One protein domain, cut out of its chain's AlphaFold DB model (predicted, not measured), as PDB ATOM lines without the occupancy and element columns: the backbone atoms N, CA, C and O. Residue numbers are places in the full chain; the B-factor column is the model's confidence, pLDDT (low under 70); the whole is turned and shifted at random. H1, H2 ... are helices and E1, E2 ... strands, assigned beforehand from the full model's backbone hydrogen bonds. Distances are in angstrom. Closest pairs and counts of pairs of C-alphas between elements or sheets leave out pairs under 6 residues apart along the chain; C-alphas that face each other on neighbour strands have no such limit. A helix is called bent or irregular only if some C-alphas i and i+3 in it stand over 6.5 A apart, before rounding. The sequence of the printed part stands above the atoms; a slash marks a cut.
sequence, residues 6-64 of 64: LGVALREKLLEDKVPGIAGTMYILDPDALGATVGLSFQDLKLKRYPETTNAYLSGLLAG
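Overview. This is residues 6 to 64 of the 64 residues of an uncharacterized protein of Caballeronia udeis (UniProt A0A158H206). Four short helices are gathered round a small core, and a two-strand hairpin, E1 with E2, makes one end of the longest axis. H1 and H2 come near each other beside the middle, H4 stands across the end opposite the hairpin, and the short H3 sits close to the beginning of H2, well away from H1. The printed part has 59 residues, with four named helices and two named strands in the order H1, E1, E2, H2, H3, H4. The sheet has the order E1 - E2 and is antiparallel, and the class is mostly helix, with 36 residues in helices and 8 in strands. The whole is compact, with a radius of gyration of the C-alphas of 11.1 A and spans of 32 by 25 by 18 A.

Along the chain. H1 comes first, residues 6 to 16, 15.2 A from first to last C-alpha; C-alpha 6 of Leu 6 is at (180.247, 149.643, 87.848). E1 holds residues 20 to 23 and is 9.0 A long. E2 holds residues 26 to 29 and is 9.6 A long. Between these two strands lies Gly 24, with its C-alpha at (204.188, 144.389, 97.795). H2 follows as residues 31 to 38, 10.1 A long. H3 is the shortest helix, residues 42 to 47. H4 holds residues 52 to 62 and is 14.8 A long, and C-alpha 62 is at (176.423, 155.999, 91.610). None of the four helices is bent or irregular.

Arrangement. H1 touches H4, with 4 pairs of C-alphas within 8 A, and the closest C-alphas are those of Ala 9 and Leu 61, 7.2 A apart. The lines of H1 and H4 are about perpendicular, at 87 degrees. H1 and H2 are near each other, with 5 pairs of C-alphas within 10 A. E1 comes closest to H1 where the C-alphas of Leu 14 and Pro 20 are 6.6 A apart. E1 and E2 form a hairpin of antiparallel strands, with 139 degrees between their N-to-C directions. C-alphas 20 and 29 face each other at 4.2 A, and C-alphas 23 and 26 at 5.5 A. Across this pair, N 21 and O 28 are within hydrogen-bond range at 2.8 A, and so are N 28 and O 21 at 2.9 A. H2 and H3 are close but not clearly touching, with the closest C-alphas, those of Pro 31 and Phe 42, 6.5 A apart. They run the same way at a steep tilt of 69.7 degrees, only just short of about perpendicular. H2 and H4 only just touch, with 3 pairs of C-alphas within 8 A, the closest being those of Val 38 and Thr 54, 5.4 A apart. They run the same way at a steep tilt of 67 degrees. H3 and H4 are apart, and so are H1 and H3. The hairpin's strands E1 and E2 are both apart from H3 and from H4. In H1, H2, H3 and H4 every O i to N i+4 pair is within hydrogen-bond range.

Size, cuts and confidence. The two C-alphas farthest apart are those of Gly 24 and Ala 63, 33.2 A, while those of Leu 6 and Gly 64, the first and last printed, are 12.7 A apart. Gly 64 is the chain's last residue. The printed part has no cut. The links H1 to E1, E1 to E2, E2 to H2, H2 to H3 and H3 to H4 are tight, and no link is long. The mean pLDDT of the printed part of this model is 71.9, and 18 residues are under 70: residues 6 to 7, 19 to 29 and 60 to 64.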
ATOM      1  N   LEU A   6     180.422 150.084  86.457       68.25
ATOM      2  CA  LEU A   6     180.247 149.643  87.848       68.25
ATOM      3  C   LEU A   6     181.521 149.014  88.439       68.25
ATOM      4  O   LEU A   6     181.832 149.175  89.613       68.25
ATOM      5  N   GLY A   7     182.261 148.267  87.624       67.69
ATOM      6  CA  GLY A   7     183.497 147.610  88.017       67.69
ATOM      7  C   GLY A   7     184.650 148.561  88.276       67.69
ATOM      8  O   GLY A   7     185.471 148.290  89.153       67.69
ATOM      9  N   VAL A   8     184.705 149.639  87.496       71.25
ATOM     10  CA  VAL A   8     185.699 150.704  87.623       71.25
ATOM     11  C   VAL A   8     185.363 151.560  88.836       71.25
ATOM     12  O   VAL A   8     186.201 151.674  89.724       71.25
ATOM     13  N   ALA A   9     184.116 152.021  88.943       71.69
ATOM     14  CA  ALA A   9     183.660 152.829  90.069       71.69
ATOM     15  C   ALA A   9     183.804 152.078  91.408       71.69
ATOM     16  O   ALA A   9     184.295 152.631  92.389       71.69
ATOM     17  N   LEU A  10     183.457 150.781  91.451       73.44
ATOM     18  CA  LEU A  10     183.662 149.962  92.650       73.44
ATOM     19  C   LEU A  10     185.148 149.887  93.017       73.44
ATOM     20  O   LEU A  10     185.495 149.982  94.189       73.44
ATOM     21  N   ARG A  11     186.039 149.722  92.033       72.69
ATOM     22  CA  ARG A  11     187.484 149.684  92.282       72.69
ATOM     23  C   ARG A  11     187.996 151.016  92.828       72.69
ATOM     24  O   ARG A  11     188.802 150.994  93.752       72.69
ATOM     25  N   GLU A  12     187.565 152.134  92.262       75.31
ATOM     26  CA  GLU A  12     187.979 153.474  92.693       75.31
ATOM     27  C   GLU A  12     187.537 153.758  94.125       75.31
ATOM     28  O   GLU A  12     188.368 154.102  94.960       75.31
ATOM     29  N   LYS A  13     186.281 153.469  94.467       75.19
ATOM     30  CA  LYS A  13     185.802 153.655  95.838       75.19
ATOM     31  C   LYS A  13     186.433 152.700  96.841       75.19
ATOM     32  O   LYS A  13     186.747 153.105  97.950       75.19
ATOM     33  N   LEU A  14     186.691 151.450  96.459       76.31
ATOM     34  CA  LEU A  14     187.466 150.538  97.304       76.31
ATOM     35  C   LEU A  14     188.870 151.094  97.586       76.31
ATOM     36  O   LEU A  14     189.356 150.951  98.706       76.31
ATOM     37  N   LEU A  15     189.519 151.723  96.598       75.12
ATOM     38  CA  LEU A  15     190.817 152.378  96.780       75.12
ATOM     39  C   LEU A  15     190.722 153.596  97.712       75.12
ATOM     40  O   LEU A  15     191.578 153.734  98.586       75.12
ATOM     41  N   GLU A  16     189.697 154.440  97.564       76.81
ATOM     42  CA  GLU A  16     189.434 155.570  98.473       76.81
ATOM     43  C   GLU A  16     189.203 155.103  99.911       76.81
ATOM     44  O   GLU A  16     189.824 155.615 100.844       76.81
ATOM     45  N   ASP A  17     188.380 154.067 100.075       72.50
ATOM     46  CA  ASP A  17     188.031 153.478 101.367       72.50
ATOM     47  C   ASP A  17     189.157 152.580 101.927       72.50
ATOM     48  O   ASP A  17     189.003 151.953 102.974       72.50
ATOM     49  N   LYS A  18     190.323 152.534 101.256       70.06
ATOM     50  CA  LYS A  18     191.526 151.764 101.636       70.06
ATOM     51  C   LYS A  18     191.246 150.283 101.919       70.06
ATOM     52  O   LYS A  18     191.952 149.650 102.700       70.06
ATOM     53  N   VAL A  19     190.238 149.725 101.254       68.69
ATOM     54  CA  VAL A  19     189.840 148.316 101.372       68.69
ATOM     55  C   VAL A  19     190.863 147.352 100.749       68.69
ATOM     56  O   VAL A  19     191.088 146.286 101.323       68.69
ATOM     57  N   PRO A  20     191.503 147.640  99.595       67.38
ATOM     58  CA  PRO A  20     192.566 146.782  99.111       67.38
ATOM     59  C   PRO A  20     193.843 147.037  99.918       67.38
ATOM     60  O   PRO A  20     194.446 148.108  99.847       67.38
ATOM     61  N   GLY A  21     194.277 146.016 100.652       61.12
ATOM     62  CA  GLY A  21     195.598 145.975 101.255       61.12
ATOM     63  C   GLY A  21     196.683 145.947 100.176       61.12
ATOM     64  O   GLY A  21     196.555 145.292  99.138       61.12
ATOM     65  N   ILE A  22     197.776 146.670 100.411       58.16
ATOM     66  CA  ILE A  22     198.955 146.613  99.547       58.16
ATOM     67  C   ILE A  22     199.808 145.436 100.018       58.16
ATOM     68  O   ILE A  22     200.383 145.479 101.104       58.16
ATOM     69  N   ALA A  23     199.918 144.396  99.193       58.03
ATOM     70  CA  ALA A  23     200.888 143.327  99.400       58.03
ATOM     71  C   ALA A  23     201.985 143.451  98.339       58.03
ATOM     72  O   ALA A  23     201.833 143.031  97.189       58.03
ATOM     73  N   GLY A  24     203.096 144.085  98.719       67.56
ATOM     74  CA  GLY A  24     204.188 144.389  97.795       67.56
ATOM     75  C   GLY A  24     203.756 145.391  96.720       67.56
ATOM     76  O   GLY A  24     203.410 146.524  97.034       67.56
ATOM     77  N   THR A  25     203.775 144.982  95.450       60.53
ATOM     78  CA  THR A  25     203.368 145.815  94.299       60.53
ATOM     79  C   THR A  25     201.958 145.504  93.789       60.53
ATOM     80  O   THR A  25     201.570 146.005  92.733       60.53
ATOM     81  N   MET A  26     201.189 144.658  94.487       53.00
ATOM     82  CA  MET A  26     199.831 144.277  94.090       53.00
ATOM     83  C   MET A  26     198.789 144.730  95.113       53.00
ATOM     84  O   MET A  26     198.982 144.617  96.323       53.00
ATOM     85  N   TYR A  27     197.652 145.194  94.595       64.94
ATOM     86  CA  TYR A  27     196.441 145.399  95.379       64.94
ATOM     87  C   TYR A  27     195.801 144.040  95.655       64.94
ATOM     88  O   TYR A  27     195.362 143.360  94.723       64.94
ATOM     89  N   ILE A  28     195.740 143.655  96.923       69.25
ATOM     90  CA  ILE A  28     194.976 142.499  97.380       69.25
ATOM     91  C   ILE A  28     193.700 143.041  98.002       69.25
ATOM     92  O   ILE A  28     193.757 143.836  98.933       69.25
ATOM     93  N   LEU A  29     192.538 142.633  97.488       69.69
ATOM     94  CA  LEU A  29     191.301 142.870  98.226       69.69
ATOM     95  C   LEU A  29     191.405 142.109  99.552       69.69
ATOM     96  O   LEU A  29     191.616 140.896  99.553       69.69
ATOM     97  N   ASP A  30     191.270 142.806 100.668       74.31
ATOM     98  CA  ASP A  30     191.189 142.146 101.962       74.31
ATOM     99  C   ASP A  30     189.759 141.581 102.130       74.31
ATOM    100  O   ASP A  30     188.797 142.349 102.024       74.31
ATOM    101  N   PRO A  31     189.579 140.256 102.321       72.56
ATOM    102  CA  PRO A  31     188.259 139.645 102.482       72.56
ATOM    103  C   PRO A  31     187.490 140.211 103.674       72.56
ATOM    104  O   PRO A  31     186.273 140.384 103.588       72.56
ATOM    105  N   ASP A  32     188.195 140.485 104.770       76.69
ATOM    106  CA  ASP A  32     187.610 140.965 106.013       76.69
ATOM    107  C   ASP A  32     187.192 142.427 105.855       76.69
ATOM    108  O   ASP A  32     186.062 142.789 106.187       76.69
ATOM    109  N   ALA A  33     188.043 143.259 105.246       75.19
ATOM    110  CA  ALA A  33     187.698 144.653 104.963       75.19
ATOM    111  C   ALA A  33     186.567 144.773 103.928       75.19
ATOM    112  O   ALA A  33     185.704 145.645 104.049       75.19
ATOM    113  N   LEU A  34     186.529 143.883 102.930       77.25
ATOM    114  CA  LEU A  34     185.456 143.808 101.938       77.25
ATOM    115  C   LEU A  34     184.119 143.433 102.591       77.25
ATOM    116  O   LEU A  34     183.099 144.075 102.329       77.25
ATOM    117  N   GLY A  35     184.125 142.429 103.469       79.50
ATOM    118  CA  GLY A  35     182.947 142.026 104.230       79.50
ATOM    119  C   GLY A  35     182.471 143.126 105.176       79.50
ATOM    120  O   GLY A  35     181.283 143.432 105.204       79.50
ATOM    121  N   ALA A  36     183.386 143.766 105.905       79.69
ATOM    122  CA  ALA A  36     183.056 144.805 106.879       79.69
ATOM    123  C   ALA A  36     182.567 146.114 106.235       79.69
ATOM    124  O   ALA A  36     181.654 146.746 106.758       79.69
ATOM    125  N   THR A  37     183.158 146.516 105.106       74.62
ATOM    126  CA  THR A  37     182.890 147.821 104.471       74.62
ATOM    127  C   THR A  37     181.788 147.736 103.421       74.62
ATOM    128  O   THR A  37     180.914 148.595 103.354       74.62
ATOM    129  N   VAL A  38     181.816 146.687 102.594       75.69
ATOM    130  CA  VAL A  38     180.929 146.534 101.429       75.69
ATOM    131  C   VAL A  38     179.827 145.501 101.685       75.69
ATOM    132  O   VAL A  38     178.846 145.430 100.939       75.69
ATOM    133  N   GLY A  39     179.950 144.699 102.747       80.69
ATOM    134  CA  GLY A  39     178.978 143.656 103.074       80.69
ATOM    135  C   GLY A  39     179.002 142.487 102.093       80.69
ATOM    136  O   GLY A  39     177.971 141.844 101.902       80.69
ATOM    137  N   LEU A  40     180.136 142.246 101.426       79.81
ATOM    138  CA  LEU A  40     180.226 141.323 100.296       79.81
ATOM    139  C   LEU A  40     181.406 140.359 100.458       79.81
ATOM    140  O   LEU A  40     182.487 140.761 100.878       79.81
ATOM    141  N   SER A  41     181.223 139.086 100.101       80.12
ATOM    142  CA  SER A  41     182.316 138.108 100.087       80.12
ATOM    143  C   SER A  41     182.993 138.029  98.717       80.12
ATOM    144  O   SER A  41     182.385 138.275  97.674       80.12
ATOM    145  N   PHE A  42     184.245 137.573  98.667       74.56
ATOM    146  CA  PHE A  42     184.914 137.281  97.392       74.56
ATOM    147  C   PHE A  42     184.120 136.341  96.479       74.56
ATOM    148  O   PHE A  42     184.171 136.463  95.252       74.56
ATOM    149  N   GLN A  43     183.395 135.391  97.072       79.62
ATOM    150  CA  GLN A  43     182.573 134.445  96.334       79.62
ATOM    151  C   GLN A  43     181.366 135.137  95.700       79.62
ATOM    152  O   GLN A  43     181.077 134.884  94.531       79.62
ATOM    153  N   ASP A  44     180.724 136.059  96.414       77.56
ATOM    154  CA  ASP A  44     179.643 136.890  95.878       77.56
ATOM    155  C   ASP A  44     180.135 137.760  94.721       77.56
ATOM    156  O   ASP A  44     179.502 137.814  93.666       77.56
ATOM    157  N   LEU A  45     181.337 138.329  94.849       74.81
ATOM    158  CA  LEU A  45     181.979 139.150  93.818       74.81
ATOM    159  C   LEU A  45     182.275 138.320  92.561       74.81
ATOM    160  O   LEU A  45     182.038 138.756  91.431       74.81
ATOM    161  N   LYS A  46     182.734 137.079  92.752       76.38
ATOM    162  CA  LYS A  46     182.977 136.114  91.672       76.38
ATOM    163  C   LYS A  46     181.678 135.658  91.001       76.38
ATOM    164  O   LYS A  46     181.666 135.463  89.787       76.38
ATOM    165  N   LEU A  47     180.600 135.509  91.771       80.19
ATOM    166  CA  LEU A  47     179.272 135.109  91.298       80.19
ATOM    167  C   LEU A  47     178.401 136.288  90.836       80.19
ATOM    168  O   LEU A  47     177.279 136.057  90.390       80.19
ATOM    169  N   LYS A  48     178.905 137.528  90.912       73.69
ATOM    170  CA  LYS A  48     178.161 138.773  90.641       73.69
ATOM    171  C   LYS A  48     176.859 138.879  91.445       73.69
ATOM    172  O   LYS A  48     175.842 139.347  90.935       73.69
ATOM    173  N   ARG A  49     176.880 138.403  92.687       79.38
ATOM    174  CA  ARG A  49     175.772 138.528  93.633       79.38
ATOM    175  C   ARG A  49     176.017 139.764  94.476       79.38
ATOM    176  O   ARG A  49     177.044 139.854  95.130       79.38
ATOM    177  N   TYR A  50     175.084 140.702  94.445       77.56
ATOM    178  CA  TYR A  50     175.174 141.939  95.211       77.56
ATOM    179  C   TYR A  50     174.021 141.952  96.221       77.56
ATOM    180  O   TYR A  50     172.886 142.228  95.823       77.56
ATOM    181  N   PRO A  51     174.260 141.563  97.489       78.12
ATOM    182  CA  PRO A  51     173.261 141.684  98.545       78.12
ATOM    183  C   PRO A  51     172.841 143.146  98.750       78.12
ATOM    184  O   PRO A  51     173.531 144.074  98.325       78.12
ATOM    185  N   GLU A  52     171.694 143.364  99.399       79.56
ATOM    186  CA  GLU A  52     171.110 144.706  99.560       79.56
ATOM    187  C   GLU A  52     172.054 145.701 100.243       79.56
ATOM    188  O   GLU A  52     172.114 146.860  99.842       79.56
ATOM    189  N   THR A  53     172.855 145.244 101.205       77.69
ATOM    190  CA  THR A  53     173.910 146.036 101.858       77.69
ATOM    191  C   THR A  53     174.930 146.568 100.856       77.69
ATOM    192  O   THR A  53     175.293 147.743 100.888       77.69
ATOM    193  N   THR A  54     175.338 145.736  99.902       78.94
ATOM    194  CA  THR A  54     176.243 146.141  98.828       78.94
ATOM    195  C   THR A  54     175.556 147.036  97.811       78.94
ATOM    196  O   THR A  54     176.167 147.989  97.341       78.94
ATOM    197  N   ASN A  55     174.286 146.795  97.486       75.81
ATOM    198  CA  ASN A  55     173.541 147.707  96.616       75.81
ATOM    199  C   ASN A  55     173.365 149.087  97.253       75.81
ATOM    200  O   ASN A  55     173.443 150.078  96.535       75.81
ATOM    201  N   ALA A  56     173.184 149.183  98.571       77.56
ATOM    202  CA  ALA A  56     173.155 150.462  99.281       77.56
ATOM    203  C   ALA A  56     174.516 151.173  99.207       77.56
ATOM    204  O   ALA A  56     174.582 152.352  98.859       77.56
ATOM    205  N   TYR A  57     175.606 150.433  99.431       76.00
ATOM    206  CA  TYR A  57     176.972 150.936  99.271       76.00
ATOM    207  C   TYR A  57     177.254 151.428  97.835       76.00
ATOM    208  O   TYR A  57     177.811 152.505  97.634       76.00
ATOM    209  N   LEU A  58     176.816 150.668  96.827       73.12
ATOM    210  CA  LEU A  58     176.950 150.996  95.404       73.12
ATOM    211  C   LEU A  58     175.994 152.107  94.946       73.12
ATOM    212  O   LEU A  58     176.316 152.855  94.031       73.12
ATOM    213  N   SER A  59     174.824 152.249  95.561       70.88
ATOM    214  CA  SER A  59     173.901 153.348  95.243       70.88
ATOM    215  C   SER A  59     174.471 154.681  95.713       70.88
ATOM    216  O   SER A  59     174.358 155.672  95.000       70.88
ATOM    217  N   GLY A  60     175.158 154.698  96.862       65.81
ATOM    218  CA  GLY A  60     175.925 155.866  97.303       65.81
ATOM    219  C   GLY A  60     177.094 156.213  96.373       65.81
ATOM    220  O   GLY A  60     177.456 157.376  96.265       65.81
ATOM    221  N   LEU A  61     177.649 155.221  95.674       64.69
ATOM    222  CA  LEU A  61     178.706 155.401  94.675       64.69
ATOM    223  C   LEU A  61     178.183 155.998  93.358       64.69
ATOM    224  O   LEU A  61     178.853 156.828  92.762       64.69
ATOM    225  N   LEU A  62     177.009 155.563  92.889       58.88
ATOM    226  CA  LEU A  62     176.423 155.999  91.610       58.88
ATOM    227  C   LEU A  62     175.643 157.321  91.701       58.88
ATOM    228  O   LEU A  62     175.244 157.863  90.674       58.88
ATOM    229  N   ALA A  63     175.381 157.808  92.914       56.84
ATOM    230  CA  ALA A  63     174.732 159.095  93.157       56.84
ATOM    231  C   ALA A  63     175.720 160.283  93.198       56.84
ATOM    232  O   ALA A  63     175.277 161.409  93.434       56.84
ATOM    233  N   GLY A  64     177.024 160.025  93.013       45.66
ATOM    234  CA  GLY A  64     178.106 161.015  92.966       45.66
ATOM    235  C   GLY A  64     178.518 161.388  91.550       45.66
ATOM    236  O   GLY A  64     178.591 160.471  90.702       45.66
TER     237      GLY A  64